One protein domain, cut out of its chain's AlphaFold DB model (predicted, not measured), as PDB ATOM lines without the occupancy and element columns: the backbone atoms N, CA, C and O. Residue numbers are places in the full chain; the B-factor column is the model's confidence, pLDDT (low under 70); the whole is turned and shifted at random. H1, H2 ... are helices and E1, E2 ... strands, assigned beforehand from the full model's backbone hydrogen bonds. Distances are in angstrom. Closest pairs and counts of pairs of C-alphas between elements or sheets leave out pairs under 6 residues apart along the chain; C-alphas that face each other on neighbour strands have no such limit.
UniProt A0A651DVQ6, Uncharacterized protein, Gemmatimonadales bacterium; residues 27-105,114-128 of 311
ATOM      1  N   SER A  27     118.717 139.424 101.559       61.75
ATOM      2  CA  SER A  27     117.807 138.490 102.214       61.75
ATOM      3  C   SER A  27     117.467 138.973 103.629       61.75
ATOM      4  O   SER A  27     118.331 139.331 104.435       61.75
ATOM      5  N   LEU A  28     116.169 139.006 103.919       69.94
ATOM      6  CA  LEU A  28     115.641 139.214 105.262       69.94
ATOM      7  C   LEU A  28     116.012 137.995 106.118       69.94
ATOM      8  O   LEU A  28     115.788 136.866 105.689       69.94
ATOM      9  N   SER A  29     116.611 138.209 107.293       78.75
ATOM     10  CA  SER A  29     117.345 137.143 107.997       78.75
ATOM     11  C   SER A  29     116.836 136.796 109.391       78.75
ATOM     12  O   SER A  29     117.237 135.774 109.932       78.75
ATOM     13  N   ALA A  30     116.000 137.638 110.000       85.06
ATOM     14  CA  ALA A  30     115.425 137.370 111.316       85.06
ATOM     15  C   ALA A  30     113.996 137.895 111.412       85.06
ATOM     16  O   ALA A  30     113.714 139.019 110.981       85.06
ATOM     17  N   ALA A  31     113.116 137.098 112.011       88.81
ATOM     18  CA  ALA A  31     111.744 137.489 112.299       88.81
ATOM     19  C   ALA A  31     111.676 138.341 113.576       88.81
ATOM     20  O   ALA A  31     112.298 138.015 114.590       88.81
ATOM     21  N   VAL A  32     110.875 139.404 113.534       89.81
ATOM     22  CA  VAL A  32     110.388 140.114 114.723       89.81
ATOM     23  C   VAL A  32     109.111 139.418 115.176       89.81
ATOM     24  O   VAL A  32     108.191 139.252 114.374       89.81
ATOM     25  N   VAL A  33     109.042 139.011 116.441       89.88
ATOM     26  CA  VAL A  33     107.948 138.192 116.974       89.88
ATOM     27  C   VAL A  33     107.368 138.758 118.266       89.88
ATOM     28  O   VAL A  33     108.102 139.156 119.170       89.88
ATOM     29  N   SER A  34     106.039 138.725 118.383       88.38
ATOM     30  CA  SER A  34     105.380 138.735 119.693       88.38
ATOM     31  C   SER A  34     105.425 137.316 120.248       88.38
ATOM     32  O   SER A  34     104.897 136.398 119.614       88.38
ATOM     33  N   TYR A  35     106.024 137.127 121.422       85.19
ATOM     34  CA  TYR A  35     106.288 135.801 121.982       85.19
ATOM     35  C   TYR A  35     105.806 135.648 123.435       85.19
ATOM     36  O   TYR A  35     105.322 136.586 124.077       85.19
ATOM     37  N   ARG A  36     105.890 134.415 123.943       82.31
ATOM     38  CA  ARG A  36     105.679 134.047 125.350       82.31
ATOM     39  C   ARG A  36     106.927 133.323 125.841       82.31
ATOM     40  O   ARG A  36     107.472 132.509 125.099       82.31
ATOM     41  N   GLU A  37     107.393 133.616 127.048       78.94
ATOM     42  CA  GLU A  37     108.573 132.956 127.614       78.94
ATOM     43  C   GLU A  37     108.254 131.491 127.968       78.94
ATOM     44  O   GLU A  37     107.206 131.201 128.543       78.94
ATOM     45  N   ALA A  38     109.141 130.559 127.598       69.06
ATOM     46  CA  ALA A  38     108.911 129.111 127.717       69.06
ATOM     47  C   ALA A  38     108.933 128.571 129.155       69.06
ATOM     48  O   ALA A  38     108.486 127.453 129.407       69.06
ATOM     49  N   SER A  39     109.450 129.361 130.091       65.06
ATOM     50  CA  SER A  39     109.298 129.152 131.523       65.06
ATOM     51  C   SER A  39     109.327 130.529 132.182       65.06
ATOM     52  O   SER A  39     110.395 131.146 132.169       65.06
ATOM     53  N   PRO A  40     108.204 131.050 132.713       57.59
ATOM     54  CA  PRO A  40     108.238 132.274 133.498       57.59
ATOM     55  C   PRO A  40     109.063 131.993 134.756       57.59
ATOM     56  O   PRO A  40     108.660 131.224 135.630       57.59
ATOM     57  N   ALA A  41     110.259 132.571 134.824       47.50
ATOM     58  CA  ALA A  41     111.117 132.413 135.983       47.50
ATOM     59  C   ALA A  41     110.503 133.175 137.168       47.50
ATOM     60  O   ALA A  41     110.643 134.396 137.244       47.50
ATOM     61  N   HIS A  42     109.927 132.416 138.109       42.56
ATOM     62  CA  HIS A  42     109.230 132.810 139.346       42.56
ATOM     63  C   HIS A  42     107.714 133.038 139.229       42.56
ATOM     64  O   HIS A  42     107.192 133.589 138.265       42.56
ATOM     65  N   GLU A  43     107.023 132.710 140.323       42.94
ATOM     66  CA  GLU A  43     105.597 132.965 140.590       42.94
ATOM     67  C   GLU A  43     105.272 134.472 140.771       42.94
ATOM     68  O   GLU A  43     104.158 134.846 141.125       42.94
ATOM     69  N   GLY A  44     106.245 135.358 140.524       48.69
ATOM     70  CA  GLY A  44     106.205 136.796 140.810       48.69
ATOM     71  C   GLY A  44     105.560 137.682 139.737       48.69
ATOM     72  O   GLY A  44     105.714 138.903 139.804       48.69
ATOM     73  N   GLY A  45     104.854 137.102 138.762       60.19
ATOM     74  CA  GLY A  45     104.252 137.819 137.629       60.19
ATOM     75  C   GLY A  45     105.258 138.201 136.531       60.19
ATOM     76  O   GLY A  45     106.422 137.808 136.561       60.19
ATOM     77  N   ARG A  46     104.802 138.963 135.526       74.44
ATOM     78  CA  ARG A  46     105.692 139.511 134.481       74.44
ATOM     79  C   ARG A  46     106.633 140.550 135.084       74.44
ATOM     80  O   ARG A  46     106.225 141.297 135.969       74.44
ATOM     81  N   ARG A  47     107.856 140.649 134.564       82.75
ATOM     82  CA  ARG A  47     108.782 141.734 134.920       82.75
ATOM     83  C   ARG A  47     108.425 143.032 134.201       82.75
ATOM     84  O   ARG A  47     107.872 142.997 133.108       82.75
ATOM     85  N   LEU A  48     108.804 144.170 134.778       82.62
ATOM     86  CA  LEU A  48     108.627 145.504 134.192       82.62
ATOM     87  C   LEU A  48     109.289 145.642 132.804       82.62
ATOM     88  O   LEU A  48     108.806 146.372 131.944       82.62
ATOM     89  N   GLU A  49     110.386 144.912 132.595       81.69
ATOM     90  CA  GLU A  49     111.154 144.821 131.346       81.69
ATOM     91  C   GLU A  49     110.533 143.877 130.285       81.69
ATOM     92  O   GLU A  49     110.952 143.908 129.131       81.69
ATOM     93  N   ASP A  50     109.539 143.045 130.634       81.62
ATOM     94  CA  ASP A  50     108.919 142.074 129.713       81.62
ATOM     95  C   ASP A  50     107.909 142.749 128.771       81.62
ATOM     96  O   ASP A  50     106.695 142.788 129.004       81.62
ATOM     97  N   LEU A  51     108.421 143.243 127.645       85.12
ATOM     98  CA  LEU A  51     107.584 143.662 126.526       85.12
ATOM     99  C   LEU A  51     106.976 142.452 125.791       85.12
ATOM    100  O   LEU A  51     105.908 142.577 125.186       85.12
ATOM    101  N   GLY A  52     107.617 141.279 125.841       86.75
ATOM    102  CA  GLY A  52     107.256 140.077 125.080       86.75
ATOM    103  C   GLY A  52     107.322 140.280 123.562       86.75
ATOM    104  O   GLY A  52     106.532 139.693 122.817       86.75
ATOM    105  N   LEU A  53     108.240 141.143 123.126       90.06
ATOM    106  CA  LEU A  53     108.571 141.457 121.738       90.06
ATOM    107  C   LEU A  53     110.058 141.159 121.549       90.06
ATOM    108  O   LEU A  53     110.888 141.711 122.266       90.06
ATOM    109  N   GLY A  54     110.404 140.315 120.581       89.94
ATOM    110  CA  GLY A  54     111.790 139.909 120.375       89.94
ATOM    111  C   GLY A  54     112.165 139.690 118.919       89.94
ATOM    112  O   GLY A  54     111.311 139.610 118.035       89.94
ATOM    113  N   VAL A  55     113.468 139.582 118.677       90.31
ATOM    114  CA  VAL A  55     114.048 139.177 117.391       90.31
ATOM    115  C   VAL A  55     114.526 137.737 117.518       90.31
ATOM    116  O   VAL A  55     115.275 137.433 118.442       90.31
ATOM    117  N   VAL A  56     114.114 136.850 116.612       89.81
ATOM    118  CA  VAL A  56     114.629 135.469 116.562       89.81
ATOM    119  C   VAL A  56     116.102 135.501 116.150       89.81
ATOM    120  O   VAL A  56     116.427 136.091 115.120       89.81
ATOM    121  N   ILE A  57     116.988 134.902 116.952       87.56
ATOM    122  CA  ILE A  57     118.449 134.964 116.734       87.56
ATOM    123  C   ILE A  57     119.119 133.612 116.470       87.56
ATOM    124  O   ILE A  57     120.215 133.612 115.922       87.56
ATOM    125  N   ASP A  58     118.472 132.492 116.803       78.38
ATOM    126  CA  ASP A  58     118.950 131.136 116.493       78.38
ATOM    127  C   ASP A  58     117.835 130.273 115.890       78.38
ATOM    128  O   ASP A  58     116.646 130.593 115.966       78.38
ATOM    129  N   GLU A  59     118.235 129.131 115.335       69.19
ATOM    130  CA  GLU A  59     117.332 128.094 114.845       69.19
ATOM    131  C   GLU A  59     116.442 127.489 115.953       69.19
ATOM    132  O   GLU A  59     116.635 127.675 117.160       69.19
ATOM    133  N   VAL A  60     115.402 126.770 115.529       71.31
ATOM    134  CA  VAL A  60     114.398 126.180 116.420       71.31
ATOM    135  C   VAL A  60     114.954 124.940 117.128       71.31
ATOM    136  O   VAL A  60     115.259 123.930 116.500       71.31
ATOM    137  N   ALA A  61     114.999 124.987 118.460       70.19
ATOM    138  CA  ALA A  61     115.372 123.871 119.319       70.19
ATOM    139  C   ALA A  61     114.106 123.222 119.909       70.19
ATOM    140  O   ALA A  61     113.605 123.606 120.974       70.19
ATOM    141  N   GLY A  62     113.561 122.237 119.188       80.00
ATOM    142  CA  GLY A  62     112.351 121.516 119.586       80.00
ATOM    143  C   GLY A  62     111.123 122.428 119.617       80.00
ATOM    144  O   GLY A  62     110.716 122.959 118.590       80.00
ATOM    145  N   SER A  63     110.523 122.620 120.797       81.44
ATOM    146  CA  SER A  63     109.385 123.535 120.986       81.44
ATOM    147  C   SER A  63     109.791 124.920 121.512       81.44
ATOM    148  O   SER A  63     108.956 125.604 122.097       81.44
ATOM    149  N   THR A  64     111.060 125.318 121.362       84.56
ATOM    150  CA  THR A  64     111.578 126.626 121.802       84.56
ATOM    151  C   THR A  64     112.512 127.254 120.764       84.56
ATOM    152  O   THR A  64     113.146 126.544 119.987       84.56
ATOM    153  N   THR A  65     112.639 128.582 120.758       87.94
ATOM    154  CA  THR A  65     113.713 129.295 120.035       87.94
ATOM    155  C   THR A  65     114.349 130.362 120.928       87.94
ATOM    156  O   THR A  65     113.753 130.766 121.933       87.94
ATOM    157  N   ARG A  66     115.560 130.815 120.589       89.06
ATOM    158  CA  ARG A  66     116.207 131.948 121.262       89.06
ATOM    159  C   ARG A  66     115.771 133.246 120.596       89.06
ATOM    160  O   ARG A  66     115.920 133.428 119.387       89.06
ATOM    161  N   VAL A  67     115.258 134.155 121.417       89.38
ATOM    162  CA  VAL A  67     114.907 135.516 121.020       89.38
ATOM    163  C   VAL A  67     115.764 136.504 121.794       89.38
ATOM    164  O   VAL A  67     115.981 136.336 122.992       89.38
ATOM    165  N   LEU A  68     116.239 137.545 121.120       88.56
ATOM    166  CA  LEU A  68     116.686 138.760 121.784       88.56
ATOM    167  C   LEU A  68     115.437 139.561 122.151       88.56
ATOM    168  O   LEU A  68     114.755 140.062 121.255       88.56
ATOM    169  N   ASP A  69     115.116 139.636 123.440       87.69
ATOM    170  CA  ASP A  69     114.006 140.446 123.928       87.69
ATOM    171  C   ASP A  69     114.347 141.933 123.831       87.69
ATOM    172  O   ASP A  69     115.418 142.370 124.249       87.69
ATOM    173  N   LEU A  70     113.428 142.707 123.260       87.50
ATOM    174  CA  LEU A  70     113.642 144.123 122.981       87.50
ATOM    175  C   LEU A  70     113.244 145.024 124.159       87.50
ATOM    176  O   LEU A  70     113.648 146.181 124.185       87.50
ATOM    177  N   GLY A  71     112.495 144.509 125.140       84.44
ATOM    178  CA  GLY A  71     112.189 145.231 126.375       84.44
ATOM    179  C   GLY A  71     113.360 145.218 127.360       84.44
ATOM    180  O   GLY A  71     113.703 146.265 127.904       84.44
ATOM    181  N   SER A  72     114.012 144.061 127.538       80.69
ATOM    182  CA  SER A  72     115.118 143.879 128.490       80.69
ATOM    183  C   SER A  72     116.518 143.800 127.868       80.69
ATOM    184  O   SER A  72     117.500 143.727 128.604       80.69
ATOM    185  N   GLY A  73     116.645 143.727 126.539       81.81
ATOM    186  CA  GLY A  73     117.934 143.546 125.849       81.81
ATOM    187  C   GLY A  73     118.611 142.187 126.100       81.81
ATOM    188  O   GLY A  73     119.779 142.011 125.764       81.81
ATOM    189  N   GLN A  74     117.901 141.223 126.701       83.19
ATOM    190  CA  GLN A  74     118.441 139.916 127.100       83.19
ATOM    191  C   GLN A  74     118.030 138.818 126.117       83.19
ATOM    192  O   GLN A  74     116.968 138.873 125.497       83.19
ATOM    193  N   ILE A  75     118.841 137.763 126.022       85.69
ATOM    194  CA  ILE A  75     118.483 136.574 125.247       85.69
ATOM    195  C   ILE A  75     117.597 135.656 126.094       85.69
ATOM    196  O   ILE A  75     118.050 135.090 127.088       85.69
ATOM    197  N   ARG A  76     116.348 135.468 125.664       86.38
ATOM    198  CA  ARG A  76     115.327 134.636 126.321       86.38
ATOM    199  C   ARG A  76     114.931 133.446 125.443       86.38
ATOM    200  O   ARG A  76     115.291 133.367 124.266       86.38
ATOM    201  N   ARG A  77     114.192 132.491 126.018       86.19
ATOM    202  CA  ARG A  77     113.620 131.345 125.287       86.19
ATOM    203  C   ARG A  77     112.131 131.560 125.055       86.19
ATOM    204  O   ARG A  77     111.350 131.548 126.005       86.19
ATOM    205  N   ALA A  78     111.745 131.717 123.795       84.38
ATOM    206  CA  ALA A  78     110.349 131.791 123.388       84.38
ATOM    207  C   ALA A  78     109.733 130.389 123.274       84.38
ATOM    208  O   ALA A  78     110.367 129.475 122.742       84.38
ATOM    209  N   ASP A  79     108.498 130.234 123.752       83.75
ATOM    210  CA  ASP A  79     107.678 129.037 123.567       83.75
ATOM    211  C   ASP A  79     107.071 129.001 122.158       83.75
ATOM    212  O   ASP A  79     106.461 129.975 121.714       83.75
ATOM    213  N   LEU A  80     107.201 127.859 121.478       80.06
ATOM    214  CA  LEU A  80     106.612 127.597 120.159       80.06
ATOM    215  C   LEU A  80     105.379 126.676 120.225       80.06
ATOM    216  O   LEU A  80     104.849 126.275 119.189       80.06
ATOM    217  N   ARG A  81     104.929 126.280 121.425       78.00
ATOM    218  CA  ARG A  81     103.743 125.419 121.604       78.00
ATOM    219  C   ARG A  81     102.441 126.152 121.279       78.00
ATOM    220  O   ARG A  81     101.491 125.522 120.814       78.00
ATOM    221  N   GLY A  82     102.402 127.461 121.530       71.25
ATOM    222  CA  GLY A  82     101.299 128.352 121.170       71.25
ATOM    223  C   GLY A  82     101.500 129.054 119.817       71.25
ATOM    224  O   GLY A  82     102.556 128.923 119.200       71.25
ATOM    225  N   PRO A  83     100.501 129.823 119.347       71.56
ATOM    226  CA  PRO A  83     100.652 130.661 118.162       71.56
ATOM    227  C   PRO A  83     101.680 131.775 118.405       71.56
ATOM    228  O   PRO A  83     101.679 132.419 119.457       71.56
ATOM    229  N   ILE A  84     102.514 132.030 117.397       77.31
ATOM    230  CA  ILE A  84     103.494 133.120 117.366       77.31
ATOM    231  C   ILE A  84     103.054 134.098 116.289       77.31
ATOM    232  O   ILE A  84     102.734 133.688 115.174       77.31
ATOM    233  N   VAL A  85     103.067 135.391 116.603       83.38
ATOM    234  CA  VAL A  85     102.791 136.427 115.605       83.38
ATOM    235  C   VAL A  85     104.116 136.957 115.080       83.38
ATOM    236  O   VAL A  85     104.892 137.535 115.844       83.38
ATOM    237  N   ILE A  86     104.357 136.785 113.779       88.06
ATOM    238  CA  ILE A  86     105.462 137.436 113.074       88.06
ATOM    239  C   ILE A  86     104.998 138.842 112.685       88.06
ATOM    240  O   ILE A  86     104.047 139.030 111.930       88.06
ATOM    241  N   LEU A  87     105.677 139.837 113.239       87.19
ATOM    242  CA  LEU A  87     105.349 141.253 113.084       87.19
ATOM    243  C   LEU A  87     106.131 141.915 111.948       87.19
ATOM    244  O   LEU A  87     105.755 142.977 111.462       87.19
ATOM    245  N   GLY A  88     107.219 141.288 111.512       85.75
ATOM    246  CA  GLY A  88     108.039 141.758 110.410       85.75
ATOM    247  C   GLY A  88     109.370 141.028 110.358       85.75
ATOM    248  O   GLY A  88     109.595 140.057 111.080       85.75
ATOM    249  N   TRP A  89     110.266 141.527 109.514       88.06
ATOM    250  CA  TRP A  89     111.587 140.947 109.306       88.06
ATOM    251  C   TRP A  89     112.679 142.018 109.308       88.06
ATOM    252  O   TRP A  89     112.460 143.155 108.875       88.06
ATOM    253  N   LEU A  90     113.864 141.637 109.781       85.88
ATOM    254  CA  LEU A  90     115.046 142.491 109.860       85.88
ATOM    255  C   LEU A  90     116.145 142.039 108.896       85.88
ATOM    256  O   LEU A  90     116.277 140.857 108.571       85.88
ATOM    257  N   TYR A  91     116.964 143.003 108.479       84.56
ATOM    258  CA  TYR A  91     118.174 142.756 107.703       84.56
ATOM    259  C   TYR A  91     119.322 142.256 108.598       84.56
ATOM    260  O   TYR A  91     119.411 142.678 109.758       84.56
ATOM    261  N   PRO A  92     120.275 141.469 108.057       83.50
ATOM    262  CA  PRO A  92     121.428 140.964 108.804       83.50
ATOM    263  C   PRO A  92     122.231 142.044 109.541       83.50
ATOM    264  O   PRO A  92     122.746 141.804 110.630       83.50
ATOM    265  N   SER A  93     122.342 143.245 108.966       82.62
ATOM    266  CA  SER A  93     123.022 144.391 109.581       82.62
ATOM    267  C   SER A  93     122.306 144.892 110.839       82.62
ATOM    268  O   SER A  93     122.959 145.133 111.851       82.62
ATOM    269  N   THR A  94     120.973 144.993 110.808       84.50
ATOM    270  CA  THR A  94     120.153 145.372 111.967       84.50
ATOM    271  C   THR A  94     120.261 144.329 113.076       84.50
ATOM    272  O   THR A  94     120.472 144.692 114.231       84.50
ATOM    273  N   VAL A  95     120.189 143.040 112.726       84.38
ATOM    274  CA  VAL A  95     120.307 141.930 113.687       84.38
ATOM    275  C   VAL A  95     121.686 141.924 114.344       84.38
ATOM    276  O   VAL A  95     121.764 141.914 115.569       84.38
ATOM    277  N   ARG A  96     122.773 142.020 113.564       83.50
ATOM    278  CA  ARG A  96     124.139 142.128 114.112       83.50
ATOM    279  C   ARG A  96     124.314 143.361 114.997       83.50
ATOM    280  O   ARG A  96     124.964 143.263 116.030       83.50
ATOM    281  N   GLY A  97     123.722 144.495 114.623       82.00
ATOM    282  CA  GLY A  97     123.746 145.711 115.437       82.00
ATOM    283  C   GLY A  97     123.047 145.540 116.788       82.00
ATOM    284  O   GLY A  97     123.578 145.987 117.799       82.00
ATOM    285  N   LEU A  98     121.890 144.871 116.814       82.25
ATOM    286  CA  LEU A  98     121.167 144.544 118.045       82.25
ATOM    287  C   LEU A  98     121.949 143.521 118.888       82.25
ATOM    288  O   LEU A  98     122.310 143.819 120.020       82.25
ATOM    289  N   VAL A  99     122.307 142.358 118.339       81.25
ATOM    290  CA  VAL A  99     123.043 141.302 119.069       81.25
ATOM    291  C   VAL A  99     124.405 141.789 119.589       81.25
ATOM    292  O   VAL A  99     124.798 141.452 120.705       81.25
ATOM    293  N   GLY A 100     125.098 142.638 118.825       77.88
ATOM    294  CA  GLY A 100     126.359 143.255 119.242       77.88
ATOM    295  C   GLY A 100     126.219 144.211 120.431       77.88
ATOM    296  O   GLY A 100     127.165 144.342 121.197       77.88
ATOM    297  N   ARG A 101     125.045 144.833 120.633       76.19
ATOM    298  CA  ARG A 101     124.734 145.585 121.863       76.19
ATOM    299  C   ARG A 101     124.302 144.671 123.013       76.19
ATOM    300  O   ARG A 101     124.562 144.999 124.163       76.19
ATOM    301  N   ALA A 102     123.618 143.561 122.713       69.44
ATOM    302  CA  ALA A 102     123.050 142.637 123.708       69.44
ATOM    303  C   ALA A 102     124.110 141.807 124.439       69.44
ATOM    304  O   ALA A 102     123.854 141.244 125.501       69.44
ATOM    305  N   THR A 103     125.288 141.679 123.833       61.88
ATOM    306  CA  THR A 103     126.393 140.904 124.384       61.88
ATOM    307  C   THR A 103     127.153 141.799 125.366       61.88
ATOM    308  O   THR A 103     127.756 142.775 124.917       61.88
ATOM    309  N   PRO A 104     127.141 141.519 126.684       55.50
ATOM    310  CA  PRO A 104     127.870 142.343 127.641       55.50
ATOM    311  C   PRO A 104     129.368 142.300 127.324       55.50
ATOM    312  O   PRO A 104     129.929 141.229 127.081       55.50
ATOM    313  N   MET A 105     130.031 143.460 127.344       47.34
ATOM    314  CA  MET A 105     131.493 143.489 127.353       47.34
ATOM    315  C   MET A 105     131.974 142.833 128.649       47.34
ATOM    316  O   MET A 105     131.692 143.327 129.739       47.34
ATOM    317  N   GLU A 114     121.133 152.424 127.476       57.69
ATOM    318  CA  GLU A 114     119.870 153.200 127.412       57.69
ATOM    319  C   GLU A 114     119.070 153.198 126.077       57.69
ATOM    320  O   GLU A 114     117.988 153.774 126.000       57.69
ATOM    321  N   GLY A 115     119.555 152.551 125.012       69.12
ATOM    322  CA  GLY A 115     118.921 152.510 123.689       69.12
ATOM    323  C   GLY A 115     117.854 151.425 123.460       69.12
ATOM    324  O   GLY A 115     117.081 151.559 122.513       69.12
ATOM    325  N   TRP A 116     117.771 150.370 124.281       76.69
ATOM    326  CA  TRP A 116     116.899 149.206 124.007       76.69
ATOM    327  C   TRP A 116     115.424 149.546 123.866       76.69
ATOM    328  O   TRP A 116     114.788 149.177 122.880       76.69
ATOM    329  N   TRP A 117     114.903 150.306 124.828       83.19
ATOM    330  CA  TRP A 117     113.510 150.730 124.821       83.19
ATOM    331  C   TRP A 117     113.179 151.559 123.576       83.19
ATOM    332  O   TRP A 117     112.132 151.378 122.961       83.19
ATOM    333  N   HIS A 118     114.108 152.413 123.144       84.19
ATOM    334  CA  HIS A 118     113.957 153.220 121.935       84.19
ATOM    335  C   HIS A 118     113.957 152.373 120.659       84.19
ATOM    336  O   HIS A 118     113.153 152.611 119.759       84.19
ATOM    337  N   ASP A 119     114.810 151.348 120.578       83.38
ATOM    338  CA  ASP A 119     114.792 150.389 119.467       83.38
ATOM    339  C   ASP A 119     113.489 149.570 119.443       83.38
ATOM    340  O   ASP A 119     112.911 149.365 118.371       83.38
ATOM    341  N   ALA A 120     112.975 149.160 120.608       87.69
ATOM    342  CA  ALA A 120     111.688 148.478 120.732       87.69
ATOM    343  C   ALA A 120     110.518 149.361 120.264       87.69
ATOM    344  O   ALA A 120     109.699 148.922 119.454       87.69
ATOM    345  N   LEU A 121     110.471 150.620 120.711       89.75
ATOM    346  CA  LEU A 121     109.472 151.605 120.290       89.75
ATOM    347  C   LEU A 121     109.555 151.897 118.784       89.75
ATOM    348  O   LEU A 121     108.531 151.901 118.107       89.75
ATOM    349  N   ARG A 122     110.760 152.049 118.219       86.75
ATOM    350  CA  ARG A 122     110.963 152.213 116.765       86.75
ATOM    351  C   ARG A 122     110.477 151.014 115.956       86.75
ATOM    352  O   ARG A 122     109.937 151.186 114.863       86.75
ATOM    353  N   LEU A 123     110.664 149.799 116.469       85.75
ATOM    354  CA  LEU A 123     110.135 148.595 115.834       85.75
ATOM    355  C   LEU A 123     108.605 148.539 115.938       85.75
ATOM    356  O   LEU A 123     107.961 148.234 114.938       85.75
ATOM    357  N   LEU A 124     108.014 148.924 117.073       89.06
ATOM    358  CA  LEU A 124     106.558 149.054 117.216       89.06
ATOM    359  C   LEU A 124     105.955 150.126 116.289       89.06
ATOM    360  O   LEU A 124     104.930 149.855 115.671       89.06
ATOM    361  N   ASP A 125     106.592 151.291 116.116       89.62
ATOM    362  CA  ASP A 125     106.164 152.334 115.160       89.62
ATOM    363  C   ASP A 125     106.193 151.843 113.702       89.62
ATOM    364  O   ASP A 125     105.312 152.162 112.898       89.62
ATOM    365  N   ARG A 126     107.206 151.040 113.350       85.38
ATOM    366  CA  ARG A 126     107.325 150.439 112.016       85.38
ATOM    367  C   ARG A 126     106.278 149.350 111.776       85.38
ATOM    368  O   ARG A 126     105.785 149.238 110.657       85.38
ATOM    369  N   VAL A 127     105.982 148.536 112.787       85.56
ATOM    370  CA  VAL A 127     104.972 147.469 112.702       85.56
ATOM    371  C   VAL A 127     103.557 148.056 112.692       85.56
ATOM    372  O   VAL A 127     102.709 147.557 111.960       85.56
ATOM    373  N   GLY A 128     103.312 149.130 113.449       88.00
ATOM    374  CA  GLY A 128     102.028 149.824 113.531       88.00
ATOM    375  C   GLY A 128     101.029 149.201 114.512       88.00
ATOM    376  O   GLY A 128     101.202 148.089 115.027       88.00
TER     377      GLY A 128
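Overview. This is residues 27 to 105 and 114 to 128 of the 311 residues of an uncharacterized protein of Gemmatimonadales bacterium (UniProt A0A651DVQ6). A strongly twisted sheet of five strands makes a wall, and two helices, H1 and H2, cover one face of it, apart from each other and each running across the strands. The long link between E1 and E2, residues 35 to 52, loops away from the sheet, its C-alphas 7 to 22 A from the mean of all C-alphas. The printed part has 94 residues, with E1 E2 E3 E4 E5 H1 H2 along the chain; the sheet order is E4 - E3 - E2 - E1 - E5, all antiparallel, and the class is mixed, helices and strands. It is compact, with a radius of gyration of the C-alphas of 12.7 A, and spans 36 by 32 by 29 A.

Along the chain. The edge strands are E4, residues 75 to 79, 13.3 A long, and E5, residues 85 to 90, 14.8 A. The inner strands are E3, residues 64 to 69, 14.2 A; E2, residues 53 to 56, 10.0 A; and E1, residues 30 to 34, 13.2 A, beginning at C-alpha 30 (115.425, 137.370, 111.316). H1, residues 92 to 102, is 15.1 A long. H2, residues 116 to 127, is 16.5 A long and ends at C-alpha 127 (104.972, 147.469, 112.702).

Arrangement. E1, E2, E3 and E4 form a meander, each strand the antiparallel neighbour of the one before. In the hairpin E3 and E4, N 76 and O 67 are 2.8 A apart, within hydrogen-bond range. In the hairpin E2 and E3, N 68 and O 55 are 2.8 A apart, at 119 degrees between the strands' directions. In the hairpin E1 and E2, N 33 and O 54 are 2.8 A apart. E5 is antiparallel to E1 at 148 degrees, with N 32 and O 88 at 2.8 A. H1 and H2 are on one face of the sheet, giving two layers, helices over strands. H1, at a height over the sheet of 9.8 A, lies over E2 and only just over E3 and E1, with 3 C-alphas falling on each of these two; it runs across the strands, only just, at 63 degrees to E2 on the local plane. Its closest C-alphas to E1 are Val 95 and Ala 30, 7.1 A. H2, at a height of 9.5 A, lies only just over E2 and E5, with 3 C-alphas falling on each, and runs across the strands at 87 degrees to E2 on the local plane. The closest C-alphas of H2 and E5 are Val 127 and Leu 87, 6.2 A. H1 and H2 are apart. In both helices every O i to N i+4 pair is within hydrogen-bond range.

Size, cuts and confidence. The C-alphas farthest apart, of Ser 27 and Glu 43, are 40.6 A from each other. Residues 106 to 113 are not printed; C-alphas 105 and 114 are 15.1 A apart across the cut. Of the links printed whole, E1 to E2 is long. Mean pLDDT of the printed part is 79.3; residues 27 to 28, 38 to 45, 59, 102 to 105 and 114 to 115 are under 70.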